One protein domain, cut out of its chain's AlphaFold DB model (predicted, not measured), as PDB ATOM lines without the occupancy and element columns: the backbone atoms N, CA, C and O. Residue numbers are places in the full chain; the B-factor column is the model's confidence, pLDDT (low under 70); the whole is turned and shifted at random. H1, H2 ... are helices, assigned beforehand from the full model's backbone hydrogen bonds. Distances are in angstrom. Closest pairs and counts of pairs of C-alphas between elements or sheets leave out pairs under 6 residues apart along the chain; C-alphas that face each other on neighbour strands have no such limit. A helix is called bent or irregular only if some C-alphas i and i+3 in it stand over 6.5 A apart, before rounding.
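What this domain is: This is residues 2 to 114 of the 501 residues of the protein "SWIM-type domain-containing protein" of Puccinia coronata f. sp. avenae (UniProt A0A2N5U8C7). Four helical rods, the two arms of bent H1 with H2 and H3, pack side by side as an up-and-down bundle, while bent H4 runs away from one end of it as an arm that lengthens the whole into a rod. The printed part has 113 residues with four named helices, H1 to H4 in chain order, and no named strand: all helix. It is loose, with a radius of gyration of the C-alphas of 18.0 A and spans of 60 by 24 by 21 A.

How they stand to each other: H1, residues 16 to 47, was assigned as one helix by its hydrogen bonds but is bent, with C-alphas 30 and 33 9.5 A apart. Its arms H1a, residues 16 to 30, and H1b, residues 33 to 47, touch at a shallow tilt of 27 degrees, opposite ways, with Ala 27 and Ser 35 closest, their C-alphas 4.9 A apart. H1b is irregular: C-alphas 33 and 36 are 7.3 A apart. H1b and H2, residues 52 to 66, form a hairpin, the closest C-alphas, of Ile 45 and Asp 55, 6.3 A apart. H2 and H3, residues 68 to 79, form another, with C-alphas of Asn 64 and Ala 71 closest at 5.0 A. H1a touches H3 with residues 26 to 30 alone; the closest C-alphas, of Tyr 30 and Phe 70, are 5.9 A apart. H4, residues 86 to 109, assigned as one helix by its hydrogen bonds, is bent, with C-alphas 95 and 98 6.5 A apart; its arms H4a, residues 86 to 95, and H4b, residues 98 to 109, stand at a steep tilt of 42 degrees. H4a and H1b only just touch, only at their ends, with 3 pairs of C-alphas within 8 A, His 47 and Ser 87 closest at 6.4 A. Each O i to N i+4 pair is within hydrogen-bond range in H1a, H4a and H4b; H1b and H2 have 10 of 11, H3 7 of 8.

Where its parts are: H1a begins at C-alpha 16 (55.349, 93.003, 17.839) and H4b ends at C-alpha 109 (45.725, 66.496, 2.508). First to last C-alpha, H1a measures 21.1 A, H1b 23.4 A, H2 21.3 A, H3 15.0 A, H4a 13.6 A and H4b 15.5 A.

The domain as a whole: The C-alphas farthest apart, of Asn 65 and Gly 111, are 61.0 A apart. The printed part has no cut, and no link is long. Residues 2 to 7 and 106 to 111 stand free. The model's pLDDT is under 70 at 31 of the printed residues, among them 2 to 13 and 86 to 99.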
ATOM      1  N   TYR A   2      40.881  84.738   4.017       40.38
ATOM      2  CA  TYR A   2      41.104  85.739   5.085       40.38
ATOM      3  C   TYR A   2      40.292  87.034   4.880       40.38
ATOM      4  O   TYR A   2      40.574  88.055   5.502       40.38
ATOM      5  N   ALA A   3      39.323  87.037   3.958       41.84
ATOM      6  CA  ALA A   3      38.557  88.248   3.637       41.84
ATOM      7  C   ALA A   3      37.560  88.611   4.754       41.84
ATOM      8  O   ALA A   3      37.274  89.777   4.986       41.84
ATOM      9  N   ASP A   4      37.097  87.596   5.470       49.00
ATOM     10  CA  ASP A   4      36.267  87.614   6.671       49.00
ATOM     11  C   ASP A   4      37.018  88.072   7.934       49.00
ATOM     12  O   ASP A   4      36.401  88.581   8.865       49.00
ATOM     13  N   VAL A   5      38.354  87.983   7.940       48.19
ATOM     14  CA  VAL A   5      39.208  88.454   9.045       48.19
ATOM     15  C   VAL A   5      39.753  89.863   8.783       48.19
ATOM     16  O   VAL A   5      40.321  90.470   9.679       48.19
ATOM     17  N   ALA A   6      39.587  90.440   7.588       53.19
ATOM     18  CA  ALA A   6      40.305  91.654   7.175       53.19
ATOM     19  C   ALA A   6      40.113  92.874   8.105       53.19
ATOM     20  O   ALA A   6      41.062  93.631   8.321       53.19
ATOM     21  N   ASP A   7      38.927  93.034   8.702       53.09
ATOM     22  CA  ASP A   7      38.632  94.150   9.612       53.09
ATOM     23  C   ASP A   7      39.033  93.881  11.078       53.09
ATOM     24  O   ASP A   7      39.184  94.824  11.859       53.09
ATOM     25  N   GLN A   8      39.246  92.614  11.456       52.34
ATOM     26  CA  GLN A   8      39.639  92.182  12.813       52.34
ATOM     27  C   GLN A   8      41.102  91.711  12.903       52.34
ATOM     28  O   GLN A   8      41.682  91.598  13.987       52.34
ATOM     29  N   GLY A   9      41.715  91.450  11.752       52.00
ATOM     30  CA  GLY A   9      43.063  90.939  11.622       52.00
ATOM     31  C   GLY A   9      44.098  91.966  12.082       52.00
ATOM     32  O   GLY A   9      43.896  93.178  11.931       52.00
ATOM     33  N   PRO A  10      45.230  91.503  12.633       51.31
ATOM     34  CA  PRO A  10      46.292  92.393  13.060       51.31
ATOM     35  C   PRO A  10      46.817  93.128  11.836       51.31
ATOM     36  O   PRO A  10      47.424  92.544  10.936       51.31
ATOM     37  N   LYS A  11      46.589  94.439  11.784       63.72
ATOM     38  CA  LYS A  11      47.202  95.251  10.734       63.72
ATOM     39  C   LYS A  11      48.719  95.171  10.917       63.72
ATOM     40  O   LYS A  11      49.195  95.209  12.044       63.72
ATOM     41  N   HIS A  12      49.489  95.081   9.830       56.47
ATOM     42  CA  HIS A  12      50.945  94.842   9.868       56.47
ATOM     43  C   HIS A  12      51.728  95.800  10.798       56.47
ATOM     44  O   HIS A  12      52.767  95.442  11.351       56.47
ATOM     45  N   TYR A  13      51.211  97.009  11.026       65.50
ATOM     46  CA  TYR A  13      51.791  97.993  11.942       65.50
ATOM     47  C   TYR A  13      51.558  97.702  13.442       65.50
ATOM     48  O   TYR A  13      52.200  98.331  14.276       65.50
ATOM     49  N   TRP A  14      50.699  96.739  13.788       71.69
ATOM     50  CA  TRP A  14      50.504  96.202  15.143       71.69
ATOM     51  C   TRP A  14      51.343  94.955  15.423       71.69
ATOM     52  O   TRP A  14      51.248  94.379  16.507       71.69
ATOM     53  N   CYS A  15      52.180  94.518  14.475       75.12
ATOM     54  CA  CYS A  15      53.093  93.426  14.769       75.12
ATOM     55  C   CYS A  15      54.055  93.839  15.894       75.12
ATOM     56  O   CYS A  15      54.428  95.010  16.031       75.12
ATOM     57  N   TRP A  16      54.471  92.847  16.679       76.44
ATOM     58  CA  TRP A  16      55.349  93.003  17.839       76.44
ATOM     59  C   TRP A  16      56.520  93.964  17.596       76.44
ATOM     60  O   TRP A  16      56.779  94.877  18.380       76.44
ATOM     61  N   PHE A  17      57.195  93.783  16.461       75.19
ATOM     62  CA  PHE A  17      58.349  94.580  16.071       75.19
ATOM     63  C   PHE A  17      58.018  96.073  15.935       75.19
ATOM     64  O   PHE A  17      58.749  96.917  16.455       75.19
ATOM     65  N   HIS A  18      56.914  96.416  15.266       80.62
ATOM     66  CA  HIS A  18      56.518  97.811  15.066       80.62
ATOM     67  C   HIS A  18      56.065  98.471  16.371       80.62
ATOM     68  O   HIS A  18      56.449  99.614  16.628       80.62
ATOM     69  N   VAL A  19      55.329  97.737  17.212       86.50
ATOM     70  CA  VAL A  19      54.894  98.209  18.534       86.50
ATOM     71  C   VAL A  19      56.104  98.540  19.404       86.50
ATOM     72  O   VAL A  19      56.231  99.673  19.873       86.50
ATOM     73  N   LEU A  20      57.050  97.607  19.550       87.69
ATOM     74  CA  LEU A  20      58.256  97.847  20.343       87.69
ATOM     75  C   LEU A  20      59.118  98.976  19.789       87.69
ATOM     76  O   LEU A  20      59.653  99.768  20.564       87.69
ATOM     77  N   LYS A  21      59.266  99.065  18.465       88.50
ATOM     78  CA  LYS A  21      60.052 100.128  17.833       88.50
ATOM     79  C   LYS A  21      59.463 101.506  18.137       88.50
ATOM     80  O   LYS A  21      60.201 102.409  18.531       88.50
ATOM     81  N   ALA A  22      58.147 101.663  17.979       91.25
ATOM     82  CA  ALA A  22      57.452 102.914  18.270       91.25
ATOM     83  C   ALA A  22      57.520 103.263  19.764       91.25
ATOM     84  O   ALA A  22      57.890 104.385  20.115       91.25
ATOM     85  N   PHE A  23      57.250 102.290  20.638       94.44
ATOM     86  CA  PHE A  23      57.329 102.464  22.085       94.44
ATOM     87  C   PHE A  23      58.734 102.884  22.534       94.44
ATOM     88  O   PHE A  23      58.883 103.861  23.262       94.44
ATOM     89  N   THR A  24      59.773 102.197  22.050       95.00
ATOM     90  CA  THR A  24      61.181 102.482  22.375       95.00
ATOM     91  C   THR A  24      61.563 103.914  22.008       95.00
ATOM     92  O   THR A  24      62.173 104.611  22.815       95.00
ATOM     93  N   GLY A  25      61.166 104.385  20.820       94.94
ATOM     94  CA  GLY A  25      61.434 105.763  20.395       94.94
ATOM     95  C   GLY A  25      60.813 106.803  21.333       94.94
ATOM     96  O   GLY A  25      61.452 107.799  21.674       94.94
ATOM     97  N   GLN A  26      59.596 106.548  21.809       97.56
ATOM     98  CA  GLN A  26      58.898 107.454  22.719       97.56
ATOM     99  C   GLN A  26      59.451 107.368  24.145       97.56
ATOM    100  O   GLN A  26      59.691 108.399  24.767       97.56
ATOM    101  N   ALA A  27      59.779 106.172  24.634       96.94
ATOM    102  CA  ALA A  27      60.448 105.999  25.920       96.94
ATOM    103  C   ALA A  27      61.796 106.743  25.961       96.94
ATOM    104  O   ALA A  27      62.075 107.458  26.921       96.94
ATOM    105  N   LEU A  28      62.607 106.649  24.901       96.06
ATOM    106  CA  LEU A  28      63.866 107.398  24.784       96.06
ATOM    107  C   LEU A  28      63.649 108.917  24.794       96.06
ATOM    108  O   LEU A  28      64.433 109.644  25.408       96.06
ATOM    109  N   THR A  29      62.580 109.380  24.142       96.94
ATOM    110  CA  THR A  29      62.236 110.804  24.035       96.94
ATOM    111  C   THR A  29      61.782 111.386  25.372       96.94
ATOM    112  O   THR A  29      62.256 112.451  25.755       96.94
ATOM    113  N   TYR A  30      60.895 110.699  26.097       97.25
ATOM    114  CA  TYR A  30      60.300 111.232  27.326       97.25
ATOM    115  C   TYR A  30      61.075 110.900  28.609       97.25
ATOM    116  O   TYR A  30      61.018 111.670  29.567       97.25
ATOM    117  N   LEU A  31      61.742 109.743  28.674       95.94
ATOM    118  CA  LEU A  31      62.294 109.202  29.927       95.94
ATOM    119  C   LEU A  31      63.823 109.202  29.976       95.94
ATOM    120  O   LEU A  31      64.406 109.001  31.044       95.94
ATOM    121  N   HIS A  32      64.493 109.413  28.841       95.12
ATOM    122  CA  HIS A  32      65.952 109.455  28.726       95.12
ATOM    123  C   HIS A  32      66.642 108.279  29.446       95.12
ATOM    124  O   HIS A  32      66.605 107.147  28.963       95.12
ATOM    125  N   LYS A  33      67.243 108.522  30.621       96.12
ATOM    126  CA  LYS A  33      67.983 107.529  31.420       96.12
ATOM    127  C   LYS A  33      67.111 106.382  31.942       96.12
ATOM    128  O   LYS A  33      67.643 105.314  32.211       96.12
ATOM    129  N   GLN A  34      65.804 106.595  32.077       96.56
ATOM    130  CA  GLN A  34      64.854 105.597  32.586       96.56
ATOM    131  C   GLN A  34      64.147 104.816  31.466       96.56
ATOM    132  O   GLN A  34      63.320 103.946  31.730       96.56
ATOM    133  N   SER A  35      64.470 105.104  30.202       96.25
ATOM    134  CA  SER A  35      63.833 104.465  29.045       96.25
ATOM    135  C   SER A  35      64.020 102.945  29.005       96.25
ATOM    136  O   SER A  35      63.074 102.232  28.684       96.25
ATOM    137  N   SER A  36      65.201 102.430  29.363       95.00
ATOM    138  CA  SER A  36      65.498 100.990  29.349       95.00
ATOM    139  C   SER A  36      64.620 100.197  30.320       95.00
ATOM    140  O   SER A  36      64.153  99.107  29.985       95.00
ATOM    141  N   GLU A  37      64.357 100.760  31.498       97.56
ATOM    142  CA  GLU A  37      63.465 100.182  32.502       97.56
ATOM    143  C   GLU A  37      62.025 100.142  31.980       97.56
ATOM    144  O   GLU A  37      61.412  99.077  31.973       97.56
ATOM    145  N   ALA A  38      61.526 101.257  31.431       97.12
ATOM    146  CA  ALA A  38      60.186 101.323  30.847       97.12
ATOM    147  C   ALA A  38      59.991 100.325  29.696       97.12
ATOM    148  O   ALA A  38      58.942  99.692  29.601       97.12
ATOM    149  N   ILE A  39      60.996 100.163  28.829       95.19
ATOM    150  CA  ILE A  39      60.963  99.201  27.716       95.19
ATOM    151  C   ILE A  39      60.902  97.765  28.239       95.19
ATOM    152  O   ILE A  39      60.089  96.981  27.755       95.19
ATOM    153  N   THR A  40      61.722  97.429  29.236       94.19
ATOM    154  CA  THR A  40      61.776  96.075  29.813       94.19
ATOM    155  C   THR A  40      60.465  95.715  30.513       94.19
ATOM    156  O   THR A  40      59.930  94.621  30.325       94.19
ATOM    157  N   GLU A  41      59.906  96.645  31.290       95.25
ATOM    158  CA  GLU A  41      58.602  96.462  31.933       95.25
ATOM    159  C   GLU A  41      57.492  96.300  30.895       95.25
ATOM    160  O   GLU A  41      56.720  95.349  30.967       95.25
ATOM    161  N   PHE A  42      57.448  97.167  29.882       92.94
ATOM    162  CA  PHE A  42      56.439  97.089  28.829       92.94
ATOM    163  C   PHE A  42      56.522  95.778  28.032       92.94
ATOM    164  O   PHE A  42      55.495  95.159  27.763       92.94
ATOM    165  N   GLN A  43      57.730  95.303  27.711       89.69
ATOM    166  CA  GLN A  43      57.946  93.981  27.110       89.69
ATOM    167  C   GLN A  43      57.417  92.853  27.994       89.69
ATOM    168  O   GLN A  43      56.785  91.930  27.488       89.69
ATOM    169  N   THR A  44      57.647  92.938  29.305       87.94
ATOM    170  CA  THR A  44      57.172  91.937  30.269       87.94
ATOM    171  C   THR A  44      55.647  91.869  30.276       87.94
ATOM    172  O   THR A  44      55.093  90.779  30.200       87.94
ATOM    173  N   ILE A  45      54.969  93.022  30.279       88.38
ATOM    174  CA  ILE A  45      53.500  93.105  30.219       88.38
ATOM    175  C   ILE A  45      52.985  92.511  28.910       88.38
ATOM    176  O   ILE A  45      52.074  91.691  28.907       88.38
ATOM    177  N   MET A  46      53.598  92.890  27.790       81.50
ATOM    178  CA  MET A  46      53.202  92.413  26.469       81.50
ATOM    179  C   MET A  46      53.416  90.897  26.274       81.50
ATOM    180  O   MET A  46      52.733  90.292  25.451       81.50
ATOM    181  N   HIS A  47      54.367  90.291  26.991       77.75
ATOM    182  CA  HIS A  47      54.633  88.846  26.982       77.75
ATOM    183  C   HIS A  47      53.940  88.083  28.117       77.75
ATOM    184  O   HIS A  47      54.050  86.857  28.180       77.75
ATOM    185  N   SER A  48      53.256  88.781  29.022       77.50
ATOM    186  CA  SER A  48      52.559  88.161  30.141       77.50
ATOM    187  C   SER A  48      51.395  87.315  29.627       77.50
ATOM    188  O   SER A  48      50.627  87.745  28.767       77.50
ATOM    189  N   SER A  49      51.255  86.108  30.174       64.75
ATOM    190  CA  SER A  49      50.062  85.274  29.996       64.75
ATOM    191  C   SER A  49      48.927  85.661  30.957       64.75
ATOM    192  O   SER A  49      47.888  85.008  30.960       64.75
ATOM    193  N   LEU A  50      49.152  86.653  31.829       64.31
ATOM    194  CA  LEU A  50      48.195  87.153  32.822       64.31
ATOM    195  C   LEU A  50      47.425  88.367  32.284       64.31
ATOM    196  O   LEU A  50      47.830  88.955  31.286       64.31
ATOM    197  N   ASP A  51      46.337  88.734  32.972       70.25
ATOM    198  CA  ASP A  51      45.405  89.817  32.620       70.25
ATOM    199  C   ASP A  51      46.126  91.160  32.346       70.25
ATOM    200  O   ASP A  51      46.468  91.892  33.285       70.25
ATOM    201  N   PRO A  52      46.352  91.533  31.066       76.81
ATOM    202  CA  PRO A  52      47.150  92.709  30.702       76.81
ATOM    203  C   PRO A  52      46.643  94.055  31.271       76.81
ATOM    204  O   PRO A  52      47.474  94.918  31.578       76.81
ATOM    205  N   PRO A  53      45.321  94.287  31.445       80.19
ATOM    206  CA  PRO A  53      44.768  95.471  32.102       80.19
ATOM    207  C   PRO A  53      45.316  95.772  33.505       80.19
ATOM    208  O   PRO A  53      45.527  96.942  33.829       80.19
ATOM    209  N   ALA A  54      45.555  94.761  34.345       82.75
ATOM    210  CA  ALA A  54      46.023  94.983  35.716       82.75
ATOM    211  C   ALA A  54      47.494  95.436  35.744       82.75
ATOM    212  O   ALA A  54      47.857  96.418  36.408       82.75
ATOM    213  N   ASP A  55      48.336  94.768  34.958       87.81
ATOM    214  CA  ASP A  55      49.759  95.083  34.869       87.81
ATOM    215  C   ASP A  55      49.989  96.439  34.186       87.81
ATOM    216  O   ASP A  55      50.810  97.243  34.643       87.81
ATOM    217  N   ILE A  56      49.208  96.761  33.145       90.62
ATOM    218  CA  ILE A  56      49.320  98.058  32.469       90.62
ATOM    219  C   ILE A  56      48.835  99.216  33.347       90.62
ATOM    220  O   ILE A  56      49.372 100.320  33.250       90.62
ATOM    221  N   ALA A  57      47.868  98.988  34.243       92.38
ATOM    222  CA  ALA A  57      47.445  99.995  35.213       92.38
ATOM    223  C   ALA A  57      48.568 100.307  36.214       92.38
ATOM    224  O   ALA A  57      48.841 101.478  36.499       92.38
ATOM    225  N   THR A  58      49.267  99.272  36.688       94.06
ATOM    226  CA  THR A  58      50.430  99.419  37.576       94.06
ATOM    227  C   THR A  58      51.565 100.163  36.873       94.06
ATOM    228  O   THR A  58      52.118 101.122  37.420       94.06
ATOM    229  N   PHE A  59      51.848  99.791  35.622       95.75
ATOM    230  CA  PHE A  59      52.814 100.471  34.763       95.75
ATOM    231  C   PHE A  59      52.480 101.958  34.599       95.75
ATOM    232  O   PHE A  59      53.312 102.826  34.864       95.75
ATOM    233  N   LEU A  60      51.240 102.274  34.222       97.06
ATOM    234  CA  LEU A  60      50.802 103.654  34.036       97.06
ATOM    235  C   LEU A  60      50.893 104.467  35.326       97.06
ATOM    236  O   LEU A  60      51.310 105.619  35.265       97.06
ATOM    237  N   SER A  61      50.545 103.893  36.480       96.94
ATOM    238  CA  SER A  61      50.659 104.583  37.771       96.94
ATOM    239  C   SER A  61      52.107 104.992  38.064       96.94
ATOM    240  O   SER A  61      52.375 106.160  38.356       96.94
ATOM    241  N   LYS A  62      53.056 104.061  37.894       97.56
ATOM    242  CA  LYS A  62      54.489 104.318  38.081       97.56
ATOM    243  C   LYS A  62      54.988 105.423  37.152       97.56
ATOM    244  O   LYS A  62      55.551 106.416  37.616       97.56
ATOM    245  N   TRP A  63      54.773 105.266  35.850       97.56
ATOM    246  CA  TRP A  63      55.336 106.182  34.860       97.56
ATOM    247  C   TRP A  63      54.627 107.536  34.825       97.56
ATOM    248  O   TRP A  63      55.259 108.525  34.467       97.56
ATOM    249  N   ASN A  64      53.376 107.630  35.287       97.69
ATOM    250  CA  ASN A  64      52.680 108.906  35.455       97.69
ATOM    251  C   ASN A  64      53.317 109.778  36.544       97.69
ATOM    252  O   ASN A  64      53.382 110.992  36.384       97.69
ATOM    253  N   ASN A  65      53.826 109.172  37.622       97.31
ATOM    254  CA  ASN A  65      54.529 109.904  38.682       97.31
ATOM    255  C   ASN A  65      55.904 110.425  38.234       97.31
ATOM    256  O   ASN A  65      56.424 111.367  38.824       97.31
ATOM    257  N   ILE A  66      56.492 109.811  37.206       97.12
ATOM    258  CA  ILE A  66      57.804 110.176  36.660       97.12
ATOM    259  C   ILE A  66      57.650 111.192  35.521       97.12
ATOM    260  O   ILE A  66      58.278 112.247  35.530       97.12
ATOM    261  N   ASN A  67      56.825 110.867  34.524       97.88
ATOM    262  CA  ASN A  67      56.545 111.714  33.373       97.88
ATOM    263  C   ASN A  67      55.079 111.521  32.919       97.88
ATOM    264  O   ASN A  67      54.773 110.576  32.183       97.88
ATOM    265  N   PRO A  68      54.167 112.435  33.305       97.62
ATOM    266  CA  PRO A  68      52.750 112.345  32.951       97.62
ATOM    267  C   PRO A  68      52.486 112.300  31.441       97.62
ATOM    268  O   PRO A  68      51.573 111.605  31.001       97.62
ATOM    269  N   ALA A  69      53.293 112.998  30.634       97.50
ATOM    270  CA  ALA A  69      53.114 113.039  29.183       97.50
ATOM    271  C   ALA A  69      53.436 111.687  28.528       97.50
ATOM    272  O   ALA A  69      52.728 111.255  27.619       97.50
ATOM    273  N   PHE A  70      54.451 110.978  29.029       97.62
ATOM    274  CA  PHE A  70      54.732 109.611  28.592       97.62
ATOM    275  C   PHE A  70      53.605 108.649  28.972       97.62
ATOM    276  O   PHE A  70      53.163 107.854  28.144       97.62
ATOM    277  N   ALA A  71      53.106 108.731  30.207       96.81
ATOM    278  CA  ALA A  71      51.991 107.896  30.640       96.81
ATOM    279  C   ALA A  71      50.723 108.161  29.812       96.81
ATOM    280  O   ALA A  71      50.005 107.224  29.467       96.81
ATOM    281  N   ASP A  72      50.468 109.417  29.438       97.12
ATOM    282  CA  ASP A  72      49.349 109.765  28.565       97.12
ATOM    283  C   ASP A  72      49.524 109.247  27.133       97.12
ATOM    284  O   ASP A  72      48.594 108.674  26.558       97.12
ATOM    285  N   TYR A  73      50.739 109.322  26.586       96.62
ATOM    286  CA  TYR A  73      51.078 108.668  25.323       96.62
ATOM    287  C   TYR A  73      50.777 107.161  25.373       96.62
ATOM    288  O   TYR A  73      50.115 106.627  24.480       96.62
ATOM    289  N   VAL A  74      51.201 106.472  26.438       94.56
ATOM    290  CA  VAL A  74      50.955 105.031  26.579       94.56
ATOM    291  C   VAL A  74      49.464 104.730  26.705       94.56
ATOM    292  O   VAL A  74      48.953 103.823  26.051       94.56
ATOM    293  N   ARG A  75      48.728 105.522  27.484       94.94
ATOM    294  CA  ARG A  75      47.277 105.372  27.633       94.94
ATOM    295  C   ARG A  75      46.550 105.522  26.295       94.94
ATOM    296  O   ARG A  75      45.713 104.693  25.953       94.94
ATOM    297  N   THR A  76      46.886 106.553  25.527       93.81
ATOM    298  CA  THR A  76      46.177 106.890  24.284       93.81
ATOM    299  C   THR A  76      46.533 105.969  23.121       93.81
ATOM    300  O   THR A  76      45.645 105.594  22.358       93.81
ATOM    301  N   GLN A  77      47.800 105.573  22.981       90.94
ATOM    302  CA  GLN A  77      48.234 104.727  21.865       90.94
ATOM    303  C   GLN A  77      48.094 103.241  22.153       90.94
ATOM    304  O   GLN A  77      47.729 102.473  21.265       90.94
ATOM    305  N   TRP A  78      48.383 102.819  23.377       88.94
ATOM    306  CA  TRP A  78      48.605 101.410  23.664       88.94
ATOM    307  C   TRP A  78      47.440 100.777  24.411       88.94
ATOM    308  O   TRP A  78      46.944  99.745  23.967       88.94
ATOM    309  N   VAL A  79      46.921 101.424  25.459       87.81
ATOM    310  CA  VAL A  79      45.786 100.877  26.224       87.81
ATOM    311  C   VAL A  79      44.514 100.804  25.379       87.81
ATOM    312  O   VAL A  79      43.826  99.789  25.387       87.81
ATOM    313  N   VAL A  80      44.224 101.834  24.580       87.75
ATOM    314  CA  VAL A  80      43.056 101.838  23.674       87.75
ATOM    315  C   VAL A  80      43.134 100.718  22.624       87.75
ATOM    316  O   VAL A  80      42.108 100.217  22.162       87.75
ATOM    317  N   ASN A  81      44.349 100.298  22.269       84.00
ATOM    318  CA  ASN A  81      44.608  99.297  21.237       84.00
ATOM    319  C   ASN A  81      45.049  97.940  21.806       84.00
ATOM    320  O   ASN A  81      45.524  97.100  21.047       84.00
ATOM    321  N   LEU A  82      44.844  97.688  23.105       78.94
ATOM    322  CA  LEU A  82      45.169  96.415  23.769       78.94
ATOM    323  C   LEU A  82      44.546  95.198  23.078       78.94
ATOM    324  O   LEU A  82      45.178  94.157  22.956       78.94
ATOM    325  N   LYS A  83      43.328  95.346  22.546       74.56
ATOM    326  CA  LYS A  83      42.635  94.303  21.766       74.56
ATOM    327  C   LYS A  83      43.371  93.878  20.488       74.56
ATOM    328  O   LYS A  83      43.030  92.865  19.894       74.56
ATOM    329  N   HIS A  84      44.338  94.677  20.041       73.69
ATOM    330  CA  HIS A  84      45.177  94.410  18.875       73.69
ATOM    331  C   HIS A  84      46.588  93.955  19.270       73.69
ATOM    332  O   HIS A  84      47.492  93.949  18.434       73.69
ATOM    333  N   TRP A  85      46.821  93.624  20.540       75.00
ATOM    334  CA  TRP A  85      48.140  93.213  20.992       75.00
ATOM    335  C   TRP A  85      48.448  91.754  20.648       75.00
ATOM    336  O   TRP A  85      47.567  90.896  20.737       75.00
ATOM    337  N   PRO A  86      49.712  91.443  20.300       59.66
ATOM    338  CA  PRO A  86      50.149  90.099  19.954       59.66
ATOM    339  C   PRO A  86      49.844  89.017  20.993       59.66
ATOM    340  O   PRO A  86      49.671  87.882  20.588       59.66
ATOM    341  N   SER A  87      49.749  89.323  22.292       57.91
ATOM    342  CA  SER A  87      49.404  88.322  23.317       57.91
ATOM    343  C   SER A  87      47.979  87.781  23.152       57.91
ATOM    344  O   SER A  87      47.794  86.569  23.200       57.91
ATOM    345  N   PHE A  88      47.005  88.639  22.826       56.16
ATOM    346  CA  PHE A  88      45.668  88.206  22.395       56.16
ATOM    347  C   PHE A  88      45.727  87.428  21.076       56.16
ATOM    348  O   PHE A  88      45.019  86.439  20.900       56.16
ATOM    349  N   TYR A  89      46.606  87.836  20.158       55.28
ATOM    350  CA  TYR A  89      46.786  87.120  18.899       55.28
ATOM    351  C   TYR A  89      47.507  85.784  19.051       55.28
ATOM    352  O   TYR A  89      47.243  84.918  18.242       55.28
ATOM    353  N   CYS A  90      48.377  85.563  20.037       56.25
ATOM    354  CA  CYS A  90      48.972  84.249  20.278       56.25
ATOM    355  C   CYS A  90      47.896  83.255  20.710       56.25
ATOM    356  O   CYS A  90      47.868  82.152  20.184       56.25
ATOM    357  N   THR A  91      46.974  83.668  21.581       57.25
ATOM    358  CA  THR A  91      45.793  82.872  21.939       57.25
ATOM    359  C   THR A  91      44.922  82.610  20.714       57.25
ATOM    360  O   THR A  91      44.657  81.461  20.410       57.25
ATOM    361  N   ILE A  92      44.568  83.629  19.922       57.12
ATOM    362  CA  ILE A  92      43.776  83.427  18.691       57.12
ATOM    363  C   ILE A  92      44.526  82.548  17.676       57.12
ATOM    364  O   ILE A  92      43.936  81.688  17.032       57.12
ATOM    365  N   LEU A  93      45.837  82.738  17.518       53.00
ATOM    366  CA  LEU A  93      46.643  81.975  16.571       53.00
ATOM    367  C   LEU A  93      46.748  80.507  16.980       53.00
ATOM    368  O   LEU A  93      46.641  79.660  16.108       53.00
ATOM    369  N   ILE A  94      46.938  80.219  18.268       61.53
ATOM    370  CA  ILE A  94      47.098  78.855  18.793       61.53
ATOM    371  C   ILE A  94      45.741  78.165  18.973       61.53
ATOM    372  O   ILE A  94      45.601  76.989  18.661       61.53
ATOM    373  N   ASP A  95      44.731  78.876  19.467       59.72
ATOM    374  CA  ASP A  95      43.459  78.269  19.860       59.72
ATOM    375  C   ASP A  95      42.414  78.298  18.732       59.72
ATOM    376  O   ASP A  95      41.527  77.446  18.707       59.72
ATOM    377  N   GLU A  96      42.515  79.225  17.772       62.97
ATOM    378  CA  GLU A  96      41.545  79.350  16.671       62.97
ATOM    379  C   GLU A  96      42.175  79.126  15.289       62.97
ATOM    380  O   GLU A  96      41.694  78.301  14.507       62.97
ATOM    381  N   VAL A  97      43.257  79.841  14.962       63.50
ATOM    382  CA  VAL A  97      43.833  79.828  13.606       63.50
ATOM    383  C   VAL A  97      44.601  78.545  13.329       63.50
ATOM    384  O   VAL A  97      44.448  78.003  12.243       63.50
ATOM    385  N   GLU A  98      45.401  78.041  14.267       69.25
ATOM    386  CA  GLU A  98      46.169  76.803  14.109       69.25
ATOM    387  C   GLU A  98      45.239  75.592  13.944       69.25
ATOM    388  O   GLU A  98      45.386  74.902  12.937       69.25
ATOM    389  N   PRO A  99      44.207  75.366  14.784       68.06
ATOM    390  CA  PRO A  99      43.244  74.292  14.562       68.06
ATOM    391  C   PRO A  99      42.472  74.445  13.251       68.06
ATOM    392  O   PRO A  99      42.235  73.455  12.559       68.06
ATOM    393  N   SER A 100      42.096  75.672  12.878       70.50
ATOM    394  CA  SER A 100      41.412  75.949  11.607       70.50
ATOM    395  C   SER A 100      42.313  75.666  10.403       70.50
ATOM    396  O   SER A 100      41.901  74.994   9.457       70.50
ATOM    397  N   TYR A 101      43.570  76.108  10.458       70.31
ATOM    398  CA  TYR A 101      44.575  75.856   9.433       70.31
ATOM    399  C   TYR A 101      44.911  74.371   9.341       70.31
ATOM    400  O   TYR A 101      44.946  73.839   8.239       70.31
ATOM    401  N   GLN A 102      45.085  73.688  10.473       69.19
ATOM    402  CA  GLN A 102      45.321  72.250  10.528       69.19
ATOM    403  C   GLN A 102      44.128  71.490   9.950       69.19
ATOM    404  O   GLN A 102      44.312  70.612   9.122       69.19
ATOM    405  N   THR A 103      42.898  71.892  10.280       74.31
ATOM    406  CA  THR A 103      41.685  71.298   9.703       74.31
ATOM    407  C   THR A 103      41.617  71.521   8.191       74.31
ATOM    408  O   THR A 103      41.312  70.595   7.441       74.31
ATOM    409  N   ALA A 104      41.901  72.735   7.712       73.38
ATOM    410  CA  ALA A 104      41.935  73.037   6.282       73.38
ATOM    411  C   ALA A 104      43.037  72.238   5.566       73.38
ATOM    412  O   ALA A 104      42.795  71.651   4.512       73.38
ATOM    413  N   TYR A 105      44.222  72.161   6.174       75.12
ATOM    414  CA  TYR A 105      45.337  71.351   5.710       75.12
ATOM    415  C   TYR A 105      44.939  69.877   5.633       75.12
ATOM    416  O   TYR A 105      45.046  69.296   4.564       75.12
ATOM    417  N   ASP A 106      44.383  69.297   6.696       75.38
ATOM    418  CA  ASP A 106      43.984  67.889   6.767       75.38
ATOM    419  C   ASP A 106      42.892  67.539   5.747       75.38
ATOM    420  O   ASP A 106      42.864  66.422   5.220       75.38
ATOM    421  N   ARG A 107      41.992  68.486   5.438       77.06
ATOM    422  CA  ARG A 107      40.959  68.327   4.401       77.06
ATOM    423  C   ARG A 107      41.555  68.341   2.996       77.06
ATOM    424  O   ARG A 107      41.166  67.507   2.180       77.06
ATOM    425  N   VAL A 108      42.504  69.232   2.717       74.81
ATOM    426  CA  VAL A 108      43.255  69.242   1.448       74.81
ATOM    427  C   VAL A 108      44.125  67.988   1.322       74.81
ATOM    428  O   VAL A 108      44.122  67.317   0.289       74.81
ATOM    429  N   ASP A 109      44.824  67.638   2.394       68.62
ATOM    430  CA  ASP A 109      45.725  66.496   2.508       68.62
ATOM    431  C   ASP A 109      44.984  65.168   2.303       68.62
ATOM    432  O   ASP A 109      45.402  64.329   1.505       68.62
ATOM    433  N   GLY A 110      43.810  65.023   2.926       69.69
ATOM    434  CA  GLY A 110      42.895  63.900   2.716       69.69
ATOM    435  C   GLY A 110      42.175  63.916   1.362       69.69
ATOM    436  O   GLY A 110      41.460  62.972   1.036       69.69
ATOM    437  N   GLY A 111      42.349  64.968   0.555       72.12
ATOM    438  CA  GLY A 111      41.716  65.114  -0.755       72.12
ATOM    439  C   GLY A 111      40.218  65.435  -0.714       72.12
ATOM    440  O   GLY A 111      39.555  65.295  -1.745       72.12
ATOM    441  N   PHE A 112      39.694  65.854   0.441       74.06
ATOM    442  CA  PHE A 112      38.316  66.327   0.618       74.06
ATOM    443  C   PHE A 112      38.104  67.736   0.059       74.06
ATOM    444  O   PHE A 112      36.986  68.085  -0.309       74.06
ATOM    445  N   GLU A 113      39.169  68.536  -0.008       78.62
ATOM    446  CA  GLU A 113      39.179  69.844  -0.660       78.62
ATOM    447  C   GLU A 113      40.345  69.958  -1.645       78.62
ATOM    448  O   GLU A 113      41.348  69.247  -1.549       78.62
ATOM    449  N   GLU A 114      40.201  70.848  -2.626       79.75
ATOM    450  CA  GLU A 114      41.290  71.161  -3.544       79.75
ATOM    451  C   GLU A 114      42.347  72.020  -2.850       79.75
ATOM    452  O   GLU A 114      42.043  72.940  -2.090       79.75
TER     453      GLU A 114